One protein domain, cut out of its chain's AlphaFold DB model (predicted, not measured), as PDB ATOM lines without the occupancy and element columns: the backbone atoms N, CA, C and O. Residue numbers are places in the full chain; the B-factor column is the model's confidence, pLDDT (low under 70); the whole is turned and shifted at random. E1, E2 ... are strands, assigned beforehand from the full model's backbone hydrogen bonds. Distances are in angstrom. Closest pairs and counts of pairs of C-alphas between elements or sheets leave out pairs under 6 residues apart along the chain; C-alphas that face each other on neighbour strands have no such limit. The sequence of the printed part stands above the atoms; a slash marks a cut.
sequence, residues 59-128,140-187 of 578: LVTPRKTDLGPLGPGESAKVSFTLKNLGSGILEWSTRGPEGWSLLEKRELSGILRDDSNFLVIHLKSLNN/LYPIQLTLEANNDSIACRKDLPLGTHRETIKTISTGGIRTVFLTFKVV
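This is residues 59 to 128 and 140 to 187 of the 578 residues of an uncharacterized protein of Syntrophaceae bacterium CG2_30_49_12 (UniProt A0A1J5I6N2). Two strongly curled sheets of five strands face each other as a long sandwich, and together they wrap most of the way round into a flattened, imperfectly closed barrel. E3, E6 and E7 of one sheet lie over E9 and E10 of the other, while the short hairpin of E4 and E5 sits toward one end of the long axis; E1 runs on into E2, passing from one sheet to the other. The printed part has 118 residues, with no named helix and ten named strands, E1 to E10 in order along the chain, and its class is all strand. One sheet runs E1, E3, E6, E7, E8 and is antiparallel throughout; the other runs E2, E10, E9, E4, E5 and is mixed. The whole is compact, with a radius of gyration of the C-alphas of 14.4 A, yet elongated in outline, spanning 47 by 27 by 21 A.

E1, residues 59 to 61, is an edge strand antiparallel to E3, residues 75 to 84, with N 61 and O 81 3.0 A apart, within hydrogen-bond range. E1 runs on into E2, residues 64 to 70, across a break of 2 residues, at 38 degrees. E2 is an edge strand of the other sheet, parallel to E10, residues 178 to 186, at 20 degrees between directions, with N 67 and O 183 2.8 A apart. The closest C-alphas of E2 and E3 are those of Leu 67 and Ala 76, 6.8 A apart. E3 is antiparallel to E6, residues 116 to 125, with N 78 and O 121 3.0 A apart. E4, residues 90 to 94, and E5, residues 108 to 112, form a hairpin, with N 92 and O 110 2.9 A apart. E5 is an edge strand, and its closest C-alpha pair with E8, residues 152 to 160, is Leu 108 and Ile 154, 6.2 A apart. E6 is antiparallel to E7, residues 141 to 149, with N 122 and O 146 2.8 A apart. E7 and E8 form a hairpin, with N 145 and O 156 2.8 A apart. E8 is an edge strand, and its residues 156 to 157 also pair, antiparallel, with residues 101 to 102. E9, residues 163 to 173, has staggered pairing: residues 163 to 171 pair with E10, and residues 172 to 173 pair with E4. E9 and E10 form a hairpin, with N 167 and O 182 2.9 A apart, while N 93 and O 172 of E4 and E9 are 2.9 A apart. E6 and E9 are apart; E3 and E10 are only just apart, their closest C-alphas being 8.4 A from each other.

E1 begins at C-alpha 59, (145.396, 169.664, 179.261), and is 6.7 A long; E2 measures 17.3 A. E3 spans 29.8 A, E4 13.6 A and E5 13.7 A. E6 spans 29.6 A and ends at C-alpha 125, (159.686, 195.227, 179.141). E7 spans 26.3 A and E8 26.0 A. E9, the longest strand with 11 residues, spans 32.4 A. E10 spans 25.6 A and ends at C-alpha 186, (161.856, 192.535, 186.872).

The two C-alphas farthest apart are those of Ser 87 and Asn 128, 48.2 A. Residues 129 to 139 are cut out, and C-alphas 128 and 140 are 9.2 A apart across the cut, in the link from E6 to E7. Of the links that are printed whole, the one from E4 to E5, residues 95 to 107, is long; the others are tight. The mean pLDDT of the printed part is 86.5, and residues 65, 114 to 115 and 128 are under 70.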
ATOM      1  N   LEU A  59     144.036 169.752 178.733       87.06
ATOM      2  CA  LEU A  59     145.396 169.664 179.261       87.06
ATOM      3  C   LEU A  59     146.205 170.883 178.800       87.06
ATOM      4  O   LEU A  59     146.122 171.286 177.640       87.06
ATOM      5  N   VAL A  60     147.028 171.420 179.707       84.31
ATOM      6  CA  VAL A  60     148.038 172.441 179.401       84.31
ATOM      7  C   VAL A  60     149.401 171.978 179.907       84.31
ATOM      8  O   VAL A  60     149.515 171.584 181.075       84.31
ATOM      9  N   THR A  61     150.415 172.029 179.040       70.38
ATOM     10  CA  THR A  61     151.785 171.572 179.330       70.38
ATOM     11  C   THR A  61     152.826 172.562 178.787       70.38
ATOM     12  O   THR A  61     152.759 172.891 177.603       70.38
ATOM     13  N   PRO A  62     153.820 173.000 179.589       77.56
ATOM     14  CA  PRO A  62     153.935 172.803 181.041       77.56
ATOM     15  C   PRO A  62     152.835 173.565 181.806       77.56
ATOM     16  O   PRO A  62     152.146 174.403 181.243       77.56
ATOM     17  N   ARG A  63     152.638 173.303 183.106       71.88
ATOM     18  CA  ARG A  63     151.676 174.092 183.915       71.88
ATOM     19  C   ARG A  63     152.281 175.368 184.502       71.88
ATOM     20  O   ARG A  63     151.558 176.317 184.795       71.88
ATOM     21  N   LYS A  64     153.602 175.386 184.685       76.38
ATOM     22  CA  LYS A  64     154.378 176.506 185.218       76.38
ATOM     23  C   LYS A  64     155.656 176.668 184.403       76.38
ATOM     24  O   LYS A  64     156.278 175.661 184.076       76.38
ATOM     25  N   THR A  65     156.071 177.911 184.181       64.31
ATOM     26  CA  THR A  65     157.394 178.242 183.638       64.31
ATOM     27  C   THR A  65     157.986 179.416 184.411       64.31
ATOM     28  O   THR A  65     157.285 180.398 184.669       64.31
ATOM     29  N   ASP A  66     159.268 179.325 184.768       79.44
ATOM     30  CA  ASP A  66     160.054 180.507 185.116       79.44
ATOM     31  C   ASP A  66     160.746 181.021 183.856       79.44
ATOM     32  O   ASP A  66     161.368 180.272 183.104       79.44
ATOM     33  N   LEU A  67     160.563 182.303 183.599       75.44
ATOM     34  CA  LEU A  67     161.161 183.013 182.493       75.44
ATOM     35  C   LEU A  67     162.553 183.543 182.892       75.44
ATOM     36  O   LEU A  67     163.411 183.657 182.017       75.44
ATOM     37  N   GLY A  68     162.811 183.832 184.169       75.25
ATOM     38  CA  GLY A  68     164.047 184.467 184.634       75.25
ATOM     39  C   GLY A  68     164.005 186.005 184.572       75.25
ATOM     40  O   GLY A  68     162.915 186.590 184.598       75.25
ATOM     41  N   PRO A  69     165.166 186.690 184.528       80.88
ATOM     42  CA  PRO A  69     165.220 188.145 184.623       80.88
ATOM     43  C   PRO A  69     164.743 188.846 183.344       80.88
ATOM     44  O   PRO A  69     164.953 188.366 182.230       80.88
ATOM     45  N   LEU A  70     164.091 189.994 183.510       81.75
ATOM     46  CA  LEU A  70     163.593 190.856 182.443       81.75
ATOM     47  C   LEU A  70     163.914 192.316 182.793       81.75
ATOM     48  O   LEU A  70     163.273 192.901 183.669       81.75
ATOM     49  N   GLY A  71     164.921 192.877 182.128       80.44
ATOM     50  CA  GLY A  71     165.318 194.276 182.251       80.44
ATOM     51  C   GLY A  71     164.755 195.171 181.141       80.44
ATOM     52  O   GLY A  71     164.044 194.690 180.251       80.44
ATOM     53  N   PRO A  72     165.069 196.480 181.165       79.25
ATOM     54  CA  PRO A  72     164.485 197.464 180.255       79.25
ATOM     55  C   PRO A  72     164.692 197.131 178.769       79.25
ATOM     56  O   PRO A  72     165.817 196.940 178.297       79.25
ATOM     57  N   GLY A  73     163.585 197.077 178.026       76.69
ATOM     58  CA  GLY A  73     163.568 196.814 176.582       76.69
ATOM     59  C   GLY A  73     163.676 195.341 176.178       76.69
ATOM     60  O   GLY A  73     163.568 195.029 174.989       76.69
ATOM     61  N   GLU A  74     163.898 194.431 177.127       78.50
ATOM     62  CA  GLU A  74     164.079 193.007 176.845       78.50
ATOM     63  C   GLU A  74     162.761 192.274 176.601       78.50
ATOM     64  O   GLU A  74     161.678 192.752 176.949       78.50
ATOM     65  N   SER A  75     162.848 191.072 176.022       80.62
ATOM     66  CA  SER A  75     161.687 190.203 175.836       80.62
ATOM     67  C   SER A  75     161.962 188.728 176.138       80.62
ATOM     68  O   SER A  75     163.087 188.236 176.063       80.62
ATOM     69  N   ALA A  76     160.889 188.021 176.476       76.38
ATOM     70  CA  ALA A  76     160.821 186.593 176.729       76.38
ATOM     71  C   ALA A  76     159.765 185.963 175.815       76.38
ATOM     72  O   ALA A  76     158.757 186.598 175.517       76.38
ATOM     73  N   LYS A  77     159.951 184.696 175.435       80.38
ATOM     74  CA  LYS A  77     158.930 183.899 174.741       80.38
ATOM     75  C   LYS A  77     158.866 182.511 175.373       80.38
ATOM     76  O   LYS A  77     159.911 181.905 175.595       80.38
ATOM     77  N   VAL A  78     157.661 182.022 175.633       75.62
ATOM     78  CA  VAL A  78     157.359 180.649 176.072       75.62
ATOM     79  C   VAL A  78     156.169 180.128 175.264       75.62
ATOM     80  O   VAL A  78     155.361 180.918 174.782       75.62
ATOM     81  N   SER A  79     156.069 178.814 175.087       80.06
ATOM     82  CA  SER A  79     154.928 178.160 174.443       80.06
ATOM     83  C   SER A  79     154.304 177.147 175.395       80.06
ATOM     84  O   SER A  79     155.026 176.416 176.076       80.06
ATOM     85  N   PHE A  80     152.976 177.113 175.433       79.62
ATOM     86  CA  PHE A  80     152.181 176.162 176.196       79.62
ATOM     87  C   PHE A  80     151.359 175.308 175.241       79.62
ATOM     88  O   PHE A  80     150.519 175.824 174.506       79.62
ATOM     89  N   THR A  81     151.570 173.995 175.265       85.94
ATOM     90  CA  THR A  81     150.762 173.056 174.487       85.94
ATOM     91  C   THR A  81     149.390 172.921 175.136       85.94
ATOM     92  O   THR A  81     149.288 172.486 176.285       85.94
ATOM     93  N   LEU A  82     148.345 173.267 174.390       87.00
ATOM     94  CA  LEU A  82     146.946 173.022 174.715       87.00
ATOM     95  C   LEU A  82     146.485 171.755 173.984       87.00
ATOM     96  O   LEU A  82     146.668 171.639 172.770       87.00
ATOM     97  N   LYS A  83     145.874 170.808 174.697       87.00
ATOM     98  CA  LYS A  83     145.370 169.563 174.100       87.00
ATOM     99  C   LYS A  83     144.036 169.150 174.716       87.00
ATOM    100  O   LYS A  83     143.890 169.201 175.935       87.00
ATOM    101  N   ASN A  84     143.092 168.704 173.885       89.62
ATOM    102  CA  ASN A  84     141.907 167.991 174.357       89.62
ATOM    103  C   ASN A  84     142.271 166.522 174.641       89.62
ATOM    104  O   ASN A  84     142.872 165.856 173.798       89.62
ATOM    105  N   LEU A  85     141.938 166.030 175.834       85.81
ATOM    106  CA  LEU A  85     142.050 164.615 176.214       85.81
ATOM    107  C   LEU A  85     140.686 163.917 176.343       85.81
ATOM    108  O   LEU A  85     140.650 162.707 176.544       85.81
ATOM    109  N   GLY A  86     139.588 164.676 176.290       82.81
ATOM    110  CA  GLY A  86     138.224 164.154 176.339       82.81
ATOM    111  C   GLY A  86     137.672 163.853 174.947       82.81
ATOM    112  O   GLY A  86     138.359 164.001 173.935       82.81
ATOM    113  N   SER A  87     136.404 163.458 174.894       81.06
ATOM    114  CA  SER A  87     135.662 163.318 173.639       81.06
ATOM    115  C   SER A  87     135.160 164.676 173.113       81.06
ATOM    116  O   SER A  87     135.088 165.667 173.842       81.06
ATOM    117  N   GLY A  88     134.805 164.731 171.825       85.44
ATOM    118  CA  GLY A  88     134.153 165.893 171.210       85.44
ATOM    119  C   GLY A  88     135.065 167.093 170.916       85.44
ATOM    120  O   GLY A  88     136.283 166.972 170.798       85.44
ATOM    121  N   ILE A  89     134.439 168.259 170.736       88.06
ATOM    122  CA  ILE A  89     135.106 169.527 170.414       88.06
ATOM    123  C   ILE A  89     135.329 170.316 171.706       88.06
ATOM    124  O   ILE A  89     134.390 170.548 172.468       88.06
ATOM    125  N   LEU A  90     136.565 170.760 171.934       91.88
ATOM    126  CA  LEU A  90     136.916 171.630 173.049       91.88
ATOM    127  C   LEU A  90     137.109 173.062 172.553       91.88
ATOM    128  O   LEU A  90     138.067 173.359 171.840       91.88
ATOM    129  N   GLU A  91     136.216 173.954 172.959       93.19
ATOM    130  CA  GLU A  91     136.351 175.394 172.734       93.19
ATOM    131  C   GLU A  91     137.014 176.011 173.963       93.19
ATOM    132  O   GLU A  91     136.675 175.652 175.094       93.19
ATOM    133  N   TRP A  92     137.976 176.907 173.754       93.94
ATOM    134  CA  TRP A  92     138.696 177.579 174.833       93.94
ATOM    135  C   TRP A  92     138.857 179.073 174.573       93.94
ATOM    136  O   TRP A  92     138.936 179.506 173.423       93.94
ATOM    137  N   SER A  93     138.961 179.855 175.647       94.50
ATOM    138  CA  SER A  93     139.323 181.268 175.583       94.50
ATOM    139  C   SER A  93     140.158 181.733 176.779       94.50
ATOM    140  O   SER A  93     140.233 181.085 177.830       94.50
ATOM    141  N   THR A  94     140.842 182.863 176.608       93.94
ATOM    142  CA  THR A  94     141.555 183.563 177.676       93.94
ATOM    143  C   THR A  94     141.572 185.073 177.447       93.94
ATOM    144  O   THR A  94     141.723 185.557 176.325       93.94
ATOM    145  N   ARG A  95     141.475 185.826 178.546       91.12
ATOM    146  CA  ARG A  95     141.719 187.278 178.597       91.12
ATOM    147  C   ARG A  95     143.121 187.612 179.115       91.12
ATOM    148  O   ARG A  95     143.378 188.740 179.513       91.12
ATOM    149  N   GLY A  96     144.020 186.627 179.145       90.81
ATOM    150  CA  GLY A  96     145.343 186.789 179.727       90.81
ATOM    151  C   GLY A  96     145.321 186.861 181.260       90.81
ATOM    152  O   GLY A  96     144.420 186.300 181.893       90.81
ATOM    153  N   PRO A  97     146.358 187.460 181.871       92.81
ATOM    154  CA  PRO A  97     146.521 187.483 183.321       92.81
ATOM    155  C   PRO A  97     145.599 188.477 184.036       92.81
ATOM    156  O   PRO A  97     145.292 189.565 183.549       92.81
ATOM    157  N   GLU A  98     145.187 188.107 185.246       87.56
ATOM    158  CA  GLU A  98     144.298 188.920 186.078       87.56
ATOM    159  C   GLU A  98     144.997 190.190 186.599       87.56
ATOM    160  O   GLU A  98     146.160 190.167 187.008       87.56
ATOM    161  N   GLY A  99     144.294 191.325 186.569       87.94
ATOM    162  CA  GLY A  99     144.849 192.623 186.975       87.94
ATOM    163  C   GLY A  99     145.812 193.266 185.966       87.94
ATOM    164  O   GLY A  99     146.549 194.175 186.343       87.94
ATOM    165  N   TRP A 100     145.825 192.817 184.707       94.00
ATOM    166  CA  TRP A 100     146.500 193.504 183.597       94.00
ATOM    167  C   TRP A 100     145.480 194.245 182.726       94.00
ATOM    168  O   TRP A 100     144.365 193.773 182.507       94.00
ATOM    169  N   SER A 101     145.869 195.399 182.191       92.69
ATOM    170  CA  SER A 101     145.052 196.176 181.260       92.69
ATOM    171  C   SER A 101     145.104 195.555 179.865       92.69
ATOM    172  O   SER A 101     146.158 195.540 179.229       92.69
ATOM    173  N   LEU A 102     143.969 195.050 179.381       90.00
ATOM    174  CA  LEU A 102     143.805 194.555 178.012       90.00
ATOM    175  C   LEU A 102     143.901 195.721 177.015       90.00
ATOM    176  O   LEU A 102     143.219 196.731 177.195       90.00
ATOM    177  N   LEU A 103     144.744 195.591 175.987       88.50
ATOM    178  CA  LEU A 103     144.904 196.612 174.947       88.50
ATOM    179  C   LEU A 103     143.803 196.485 173.882       88.50
ATOM    180  O   LEU A 103     143.226 197.490 173.469       88.50
ATOM    181  N   GLU A 104     143.430 195.260 173.509       84.31
ATOM    182  CA  GLU A 104     142.235 194.962 172.719       84.31
ATOM    183  C   GLU A 104     141.088 194.527 173.646       84.31
ATOM    184  O   GLU A 104     141.266 193.667 174.503       84.31
ATOM    185  N   LYS A 105     139.869 195.057 173.472       79.19
ATOM    186  CA  LYS A 105     138.691 194.674 174.286       79.19
ATOM    187  C   LYS A 105     138.068 193.332 173.851       79.19
ATOM    188  O   LYS A 105     136.862 193.253 173.628       79.19
ATOM    189  N   ARG A 106     138.882 192.285 173.693       87.75
ATOM    190  CA  ARG A 106     138.467 190.943 173.243       87.75
ATOM    191  C   ARG A 106     139.277 189.847 173.929       87.75
ATOM    192  O   ARG A 106     140.378 190.098 174.403       87.75
ATOM    193  N   GLU A 107     138.753 188.630 173.945       89.50
ATOM    194  CA  GLU A 107     139.507 187.447 174.367       89.50
ATOM    195  C   GLU A 107     140.145 186.723 173.180       89.50
ATOM    196  O   GLU A 107     139.637 186.778 172.061       89.50
ATOM    197  N   LEU A 108     141.269 186.054 173.440       94.00
ATOM    198  CA  LEU A 108     141.892 185.121 172.508       94.00
ATOM    199  C   LEU A 108     141.218 183.765 172.695       94.00
ATOM    200  O   LEU A 108     141.112 183.291 173.829       94.00
ATOM    201  N   SER A 109     140.776 183.141 171.610       93.31
ATOM    202  CA  SER A 109     140.048 181.875 171.652       93.31
ATOM    203  C   SER A 109     140.527 180.882 170.596       93.31
ATOM    204  O   SER A 109     141.310 181.198 169.697       93.31
ATOM    205  N   GLY A 110     140.087 179.634 170.729       91.12
ATOM    206  CA  GLY A 110     140.421 178.584 169.784       91.12
ATOM    207  C   GLY A 110     139.601 177.320 169.977       91.12
ATOM    208  O   GLY A 110     138.889 177.143 170.966       91.12
ATOM    209  N   ILE A 111     139.734 176.421 169.006       90.25
ATOM    210  CA  ILE A 111     139.030 175.141 168.956       90.25
ATOM    211  C   ILE A 111     140.068 174.014 168.921       90.25
ATOM    212  O   ILE A 111     141.071 174.100 168.213       90.25
ATOM    213  N   LEU A 112     139.829 172.961 169.697       87.94
ATOM    214  CA  LEU A 112     140.652 171.761 169.810       87.94
ATOM    215  C   LEU A 112     139.796 170.526 169.494       87.94
ATOM    216  O   LEU A 112     138.733 170.332 170.084       87.94
ATOM    217  N   ARG A 113     140.262 169.703 168.548       82.38
ATOM    218  CA  ARG A 113     139.637 168.429 168.145       82.38
ATOM    219  C   ARG A 113     140.525 167.272 168.616       82.38
ATOM    220  O   ARG A 113     140.599 167.053 169.820       82.38
ATOM    221  N   ASP A 114     141.245 166.608 167.710       68.75
ATOM    222  CA  ASP A 114     142.282 165.614 168.043       68.75
ATOM    223  C   ASP A 114     143.715 166.216 168.053       68.75
ATOM    224  O   ASP A 114     144.631 165.649 168.658       68.75
ATOM    225  N   ASP A 115     143.916 167.382 167.423       63.91
ATOM    226  CA  ASP A 115     145.220 168.050 167.291       63.91
ATOM    227  C   ASP A 115     145.668 168.801 168.558       63.91
ATOM    228  O   ASP A 115     144.869 169.182 169.414       63.91
ATOM    229  N   SER A 116     146.978 169.050 168.666       72.31
ATOM    230  CA  SER A 116     147.558 169.902 169.718       72.31
ATOM    231  C   SER A 116     147.745 171.331 169.210       72.31
ATOM    232  O   SER A 116     148.244 171.534 168.109       72.31
ATOM    233  N   ASN A 117     147.378 172.312 170.031       79.81
ATOM    234  CA  ASN A 117     147.508 173.737 169.732       79.81
ATOM    235  C   ASN A 117     148.526 174.385 170.685       79.81
ATOM    236  O   ASN A 117     148.895 173.793 171.700       79.81
ATOM    237  N   PHE A 118     148.977 175.598 170.383       84.94
ATOM    238  CA  PHE A 118     149.970 176.317 171.173       84.94
ATOM    239  C   PHE A 118     149.429 177.678 171.603       84.94
ATOM    240  O   PHE A 118     149.082 178.504 170.765       84.94
ATOM    241  N   LEU A 119     149.411 177.917 172.915       87.50
ATOM    242  CA  LEU A 119     149.298 179.255 173.479       87.50
ATOM    243  C   LEU A 119     150.710 179.794 173.690       87.50
ATOM    244  O   LEU A 119     151.422 179.399 174.617       87.50
ATOM    245  N   VAL A 120     151.126 180.681 172.802       88.94
ATOM    246  CA  VAL A 120     152.438 181.311 172.837       88.94
ATOM    247  C   VAL A 120     152.342 182.609 173.630       88.94
ATOM    248  O   VAL A 120     151.427 183.402 173.433       88.94
ATOM    249  N   ILE A 121     153.289 182.832 174.542       88.81
ATOM    250  CA  ILE A 121     153.319 184.015 175.404       88.81
ATOM    251  C   ILE A 121     154.627 184.762 175.197       88.81
ATOM    252  O   ILE A 121     155.711 184.228 175.431       88.81
ATOM    253  N   HIS A 122     154.498 186.016 174.787       85.62
ATOM    254  CA  HIS A 122     155.567 186.986 174.620       85.62
ATOM    255  C   HIS A 122     155.506 188.008 175.750       85.62
ATOM    256  O   HIS A 122     154.568 188.795 175.818       85.62
ATOM    257  N   LEU A 123     156.513 188.043 176.615       89.00
ATOM    258  CA  LEU A 123     156.656 189.093 177.624       89.00
ATOM    259  C   LEU A 123     157.671 190.119 177.119       89.00
ATOM    260  O   LEU A 123     158.714 189.724 176.605       89.00
ATOM    261  N   LYS A 124     157.417 191.416 177.269       88.06
ATOM    262  CA  LYS A 124     158.348 192.482 176.883       88.06
ATOM    263  C   LYS A 124     158.344 193.595 177.921       88.06
ATOM    264  O   LYS A 124     157.289 194.144 178.221       88.06
ATOM    265  N   SER A 125     159.516 193.962 178.426       88.19
ATOM    266  CA  SER A 125     159.686 195.227 179.141       88.19
ATOM    267  C   SER A 125     159.776 196.354 178.115       88.19
ATOM    268  O   SER A 125     160.520 196.257 177.137       88.19
ATOM    269  N   LEU A 126     158.994 197.413 178.296       84.81
ATOM    270  CA  LEU A 126     159.049 198.598 177.447       84.81
ATOM    271  C   LEU A 126     160.092 199.577 178.008       84.81
ATOM    272  O   LEU A 126     160.262 199.690 179.222       84.81
ATOM    273  N   ASN A 127     160.806 200.285 177.129       71.94
ATOM    274  CA  ASN A 127     161.768 201.300 177.558       71.94
ATOM    275  C   ASN A 127     161.026 202.445 178.256       71.94
ATOM    276  O   ASN A 127     160.160 203.074 177.651       71.94
ATOM    277  N   ASN A 128     161.400 202.741 179.498       62.34
ATOM    278  CA  ASN A 128     160.875 203.878 180.242       62.34
ATOM    279  C   ASN A 128     161.777 205.097 179.976       62.34
ATOM    280  O   ASN A 128     162.732 205.337 180.709       62.34
ATOM    281  N   LEU A 140     158.188 201.847 188.924       85.25
ATOM    282  CA  LEU A 140     157.486 200.793 188.187       85.25
ATOM    283  C   LEU A 140     157.995 200.694 186.740       85.25
ATOM    284  O   LEU A 140     158.355 201.699 186.119       85.25
ATOM    285  N   TYR A 141     157.978 199.475 186.205       87.31
ATOM    286  CA  TYR A 141     158.455 199.115 184.876       87.31
ATOM    287  C   TYR A 141     157.271 198.645 184.020       87.31
ATOM    288  O   TYR A 141     156.608 197.678 184.405       87.31
ATOM    289  N   PRO A 142     157.005 199.281 182.867       91.44
ATOM    290  CA  PRO A 142     155.908 198.891 181.988       91.44
ATOM    291  C   PRO A 142     156.204 197.562 181.296       91.44
ATOM    292  O   PRO A 142     157.070 197.477 180.420       91.44
ATOM    293  N   ILE A 143     155.469 196.513 181.670       93.75
ATOM    294  CA  ILE A 143     155.564 195.193 181.048       93.75
ATOM    295  C   ILE A 143     154.343 194.968 180.155       93.75
ATOM    296  O   ILE A 143     153.201 195.160 180.568       93.75
ATOM    297  N   GLN A 144     154.588 194.532 178.922       95.19
ATOM    298  CA  GLN A 144     153.570 194.066 177.990       95.19
ATOM    299  C   GLN A 144     153.648 192.542 177.862       95.19
ATOM    300  O   GLN A 144     154.727 191.986 177.669       95.19
ATOM    301  N   LEU A 145     152.504 191.872 177.953       95.25
ATOM    302  CA  LEU A 145     152.344 190.441 177.730       95.25
ATOM    303  C   LEU A 145     151.439 190.248 176.513       95.25
ATOM    304  O   LEU A 145     150.277 190.631 176.548       95.25
ATOM    305  N   THR A 146     151.959 189.663 175.441       94.56
ATOM    306  CA  THR A 146     151.200 189.310 174.236       94.56
ATOM    307  C   THR A 146     150.977 187.800 174.196       94.56
ATOM    308  O   THR A 146     151.912 187.022 174.380       94.56
ATOM    309  N   LEU A 147     149.730 187.396 173.978       93.69
ATOM    310  CA  LEU A 147     149.270 186.018 173.827       93.69
ATOM    311  C   LEU A 147     148.966 185.776 172.354       93.69
ATOM    312  O   LEU A 147     148.272 186.584 171.748       93.69
ATOM    313  N   GLU A 148     149.464 184.679 171.798       93.62
ATOM    314  CA  GLU A 148     149.330 184.314 170.385       93.62
ATOM    315  C   GLU A 148     148.867 182.851 170.267       93.62
ATOM    316  O   GLU A 148     149.418 181.965 170.926       93.62
ATOM    317  N   ALA A 149     147.850 182.599 169.439       89.06
ATOM    318  CA  ALA A 149     147.373 181.266 169.062       89.06
ATOM    319  C   ALA A 149     146.594 181.345 167.737       89.06
ATOM    320  O   ALA A 149     145.878 182.312 167.509       89.06
ATOM    321  N   ASN A 150     146.671 180.326 166.873       82.31
ATOM    322  CA  ASN A 150     145.901 180.253 165.611       82.31
ATOM    323  C   ASN A 150     146.060 181.463 164.658       82.31
ATOM    324  O   ASN A 150     145.102 181.843 163.989       82.31
ATOM    325  N   ASN A 151     147.252 182.069 164.587       82.38
ATOM    326  CA  ASN A 151     147.523 183.343 163.892       82.38
ATOM    327  C   ASN A 151     146.737 184.560 164.432       82.38
ATOM    328  O   ASN A 151     146.729 185.612 163.796       82.38
ATOM    329  N   ASP A 152     146.112 184.436 165.602       90.56
ATOM    330  CA  ASP A 152     145.454 185.521 166.318       90.56
ATOM    331  C   ASP A 152     146.244 185.898 167.584       90.56
ATOM    332  O   ASP A 152     146.989 185.083 168.137       90.56
ATOM    333  N   SER A 153     146.115 187.145 168.046       93.69
ATOM    334  CA  SER A 153     146.812 187.613 169.249       93.69
ATOM    335  C   SER A 153     146.109 188.737 170.013       93.69
ATOM    336  O   SER A 153     145.405 189.569 169.438       93.69
ATOM    337  N   ILE A 154     146.333 188.773 171.328       95.25
ATOM    338  CA  ILE A 154     145.932 189.869 172.225       95.25
ATOM    339  C   ILE A 154     147.131 190.328 173.057       95.25
ATOM    340  O   ILE A 154     148.036 189.543 173.341       95.25
ATOM    341  N   ALA A 155     147.135 191.583 173.488       94.88
ATOM    342  CA  ALA A 155     148.160 192.174 174.326       94.88
ATOM    343  C   ALA A 155     147.568 192.757 175.618       94.88
ATOM    344  O   ALA A 155     146.524 193.405 175.644       94.88
ATOM    345  N   CYS A 156     148.277 192.543 176.717       94.81
ATOM    346  CA  CYS A 156     147.962 193.029 178.052       94.81
ATOM    347  C   CYS A 156     149.139 193.880 178.549       94.81
ATOM    348  O   CYS A 156     150.291 193.577 178.233       94.81
ATOM    349  N   ARG A 157     148.899 194.910 179.362       95.00
ATOM    350  CA  ARG A 157     149.956 195.730 179.976       95.00
ATOM    351  C   ARG A 157     149.755 195.875 181.483       95.00
ATOM    352  O   ARG A 157     148.621 195.967 181.945       95.00
ATOM    353  N   LYS A 158     150.855 195.904 182.235       94.69
ATOM    354  CA  LYS A 158     150.876 196.175 183.676       94.69
ATOM    355  C   LYS A 158     152.213 196.794 184.061       94.69
ATOM    356  O   LYS A 158     153.264 196.341 183.605       94.69
ATOM    357  N   ASP A 159     152.162 197.807 184.913       92.56
ATOM    358  CA  ASP A 159     153.350 198.432 185.484       92.56
ATOM    359  C   ASP A 159     153.739 197.673 186.759       92.56
ATOM    360  O   ASP A 159     152.933 197.530 187.678       92.56
ATOM    361  N   LEU A 160     154.960 197.135 186.798       92.06
ATOM    362  CA  LEU A 160     155.419 196.232 187.859       92.06
ATOM    363  C   LEU A 160     156.677 196.770 188.559       92.06
ATOM    364  O   LEU A 160     157.575 197.270 187.882       92.06
ATOM    365  N   PRO A 161     156.793 196.667 189.898       91.31
ATOM    366  CA  PRO A 161     158.019 197.030 190.611       91.31
ATOM    367  C   PRO A 161     159.157 196.037 190.324       91.31
ATOM    368  O   PRO A 161     158.943 194.960 189.763       91.31
ATOM    369  N   LEU A 162     160.377 196.367 190.758       87.31
ATOM    370  CA  LEU A 162     161.497 195.417 190.775       87.31
ATOM    371  C   LEU A 162     161.171 194.172 191.618       87.31
ATOM    372  O   LEU A 162     160.450 194.253 192.611       87.31
ATOM    373  N   GLY A 163     161.765 193.031 191.262       84.81
ATOM    374  CA  GLY A 163     161.635 191.778 192.012       84.81
ATOM    375  C   GLY A 163     160.896 190.675 191.256       84.81
ATOM    376  O   GLY A 163     160.659 190.768 190.053       84.81
ATOM    377  N   THR A 164     160.602 189.580 191.960       89.44
ATOM    378  CA  THR A 164     160.011 188.367 191.375       89.44
ATOM    379  C   THR A 164     158.490 188.456 191.339       89.44
ATOM    380  O   THR A 164     157.845 188.529 192.381       89.44
ATOM    381  N   HIS A 165     157.924 188.356 190.141       93.50
ATOM    382  CA  HIS A 165     156.487 188.356 189.882       93.50
ATOM    383  C   HIS A 165     155.991 186.953 189.569       93.50
ATOM    384  O   HIS A 165     156.691 186.153 188.941       93.50
ATOM    385  N   ARG A 166     154.769 186.656 190.013       93.31
ATOM    386  CA  ARG A 166     154.055 185.411 189.723       93.31
ATOM    387  C   ARG A 166     152.683 185.765 189.180       93.31
ATOM    388  O   ARG A 166     151.840 186.269 189.912       93.31
ATOM    389  N   GLU A 167     152.477 185.502 187.901       94.19
ATOM    390  CA  GLU A 167     151.262 185.860 187.176       94.19
ATOM    391  C   GLU A 167     150.507 184.588 186.789       94.19
ATOM    392  O   GLU A 167     151.117 183.561 186.470       94.19
ATOM    393  N   THR A 168     149.175 184.639 186.837       93.88
ATOM    394  CA  THR A 168     148.323 183.494 186.492       93.88
ATOM    395  C   THR A 168     147.438 183.815 185.305       93.88
ATOM    396  O   THR A 168     146.792 184.858 185.271       93.88
ATOM    397  N   ILE A 169     147.409 182.914 184.325       94.19
ATOM    398  CA  ILE A 169     146.597 183.046 183.115       94.19
ATOM    399  C   ILE A 169     145.564 181.933 183.134       94.19
ATOM    400  O   ILE A 169     145.910 180.751 183.122       94.19
ATOM    401  N   LYS A 170     144.292 182.326 183.209       93.75
ATOM    402  CA  LYS A 170     143.157 181.403 183.219       93.75
ATOM    403  C   LYS A 170     142.751 181.123 181.774       93.75
ATOM    404  O   LYS A 170     142.383 182.041 181.041       93.75
ATOM    405  N   THR A 171     142.810 179.857 181.384       91.88
ATOM    406  CA  THR A 171     142.231 179.338 180.146       91.88
ATOM    407  C   THR A 171     140.903 178.690 180.510       91.88
ATOM    408  O   THR A 171     140.862 177.674 181.210       91.88
ATOM    409  N   ILE A 172     139.811 179.317 180.085       93.69
ATOM    410  CA  ILE A 172     138.452 178.803 180.248       93.69
ATOM    411  C   ILE A 172     138.180 177.885 179.058       93.69
ATOM    412  O   ILE A 172     138.611 178.183 177.948       93.69
ATOM    413  N   SER A 173     137.500 176.760 179.267       93.44
ATOM    414  CA  SER A 173     137.070 175.896 178.167       93.44
ATOM    415  C   SER A 173     135.765 175.176 178.474       93.44
ATOM    416  O   SER A 173     135.385 175.055 179.643       93.44
ATOM    417  N   THR A 174     135.125 174.619 177.442       90.75
ATOM    418  CA  THR A 174     134.004 173.673 177.604       90.75
ATOM    419  C   THR A 174     134.394 172.444 178.435       90.75
ATOM    420  O   THR A 174     133.531 171.816 179.040       90.75
ATOM    421  N   GLY A 175     135.697 172.149 178.536       84.94
ATOM    422  CA  GLY A 175     136.277 171.124 179.403       84.94
ATOM    423  C   GLY A 175     136.765 171.596 180.772       84.94
ATOM    424  O   GLY A 175     137.639 170.967 181.379       84.94
ATOM    425  N   GLY A 176     136.246 172.728 181.249       85.62
ATOM    426  CA  GLY A 176     136.604 173.335 182.526       85.62
ATOM    427  C   GLY A 176     137.802 174.283 182.453       85.62
ATOM    428  O   GLY A 176     138.367 174.560 181.393       85.62
ATOM    429  N   ILE A 177     138.179 174.821 183.612       91.12
ATOM    430  CA  ILE A 177     139.207 175.862 183.728       91.12
ATOM    431  C   ILE A 177     140.585 175.229 183.968       91.12
ATOM    432  O   ILE A 177     140.746 174.286 184.756       91.12
ATOM    433  N   ARG A 178     141.605 175.775 183.302       91.44
ATOM    434  CA  ARG A 178     143.023 175.513 183.571       91.44
ATOM    435  C   ARG A 178     143.756 176.823 183.811       91.44
ATOM    436  O   ARG A 178     143.398 177.851 183.249       91.44
ATOM    437  N   THR A 179     144.793 176.769 184.639       91.12
ATOM    438  CA  THR A 179     145.619 177.931 184.970       91.12
ATOM    439  C   THR A 179     147.062 177.647 184.595       91.12
ATOM    440  O   THR A 179     147.619 176.624 184.997       91.12
ATOM    441  N   VAL A 180     147.656 178.568 183.842       87.88
ATOM    442  CA  VAL A 180     149.090 178.626 183.562       87.88
ATOM    443  C   VAL A 180     149.748 179.583 184.548       87.88
ATOM    444  O   VAL A 180     149.246 180.685 184.774       87.88
ATOM    445  N   PHE A 181     150.879 179.172 185.118       87.50
ATOM    446  CA  PHE A 181     151.663 179.974 186.054       87.50
ATOM    447  C   PHE A 181     152.943 180.488 185.386       87.50
ATOM    448  O   PHE A 181     153.801 179.706 184.972       87.50
ATOM    449  N   LEU A 182     153.103 181.806 185.328       86.50
ATOM    450  CA  LEU A 182     154.316 182.467 184.858       86.50
ATOM    451  C   LEU A 182     155.083 183.031 186.048       86.50
ATOM    452  O   LEU A 182     154.501 183.670 186.918       86.50
ATOM    453  N   THR A 183     156.393 182.808 186.094       88.50
ATOM    454  CA  THR A 183     157.310 183.491 187.019       88.50
ATOM    455  C   THR A 183     158.343 184.268 186.206       88.50
ATOM    456  O   THR A 183     158.755 183.798 185.148       88.50
ATOM    457  N   PHE A 184     158.710 185.472 186.640       85.62
ATOM    458  CA  PHE A 184     159.804 186.268 186.066       85.62
ATOM    459  C   PHE A 184     160.318 187.280 187.093       85.62
ATOM    460  O   PHE A 184     159.604 187.617 188.035       85.62
ATOM    461  N   LYS A 185     161.536 187.798 186.912       87.00
ATOM    462  CA  LYS A 185     162.120 188.818 187.796       87.00
ATOM    463  C   LYS A 185     162.331 190.131 187.044       87.00
ATOM    464  O   LYS A 185     163.168 190.189 186.151       87.00
ATOM    465  N   VAL A 186     161.609 191.187 187.408       88.19
ATOM    466  CA  VAL A 186     161.856 192.535 186.872       88.19
ATOM    467  C   VAL A 186     163.140 193.072 187.508       88.19
ATOM    468  O   VAL A 186     163.283 193.059 188.735       88.19
ATOM    469  N   VAL A 187     164.089 193.500 186.677       82.44
ATOM    470  CA  VAL A 187     165.424 193.968 187.087       82.44
ATOM    471  C   VAL A 187     165.718 195.366 186.534       82.44
ATOM    472  O   VAL A 187     165.183 195.755 185.500       82.44
TER     473      VAL A 187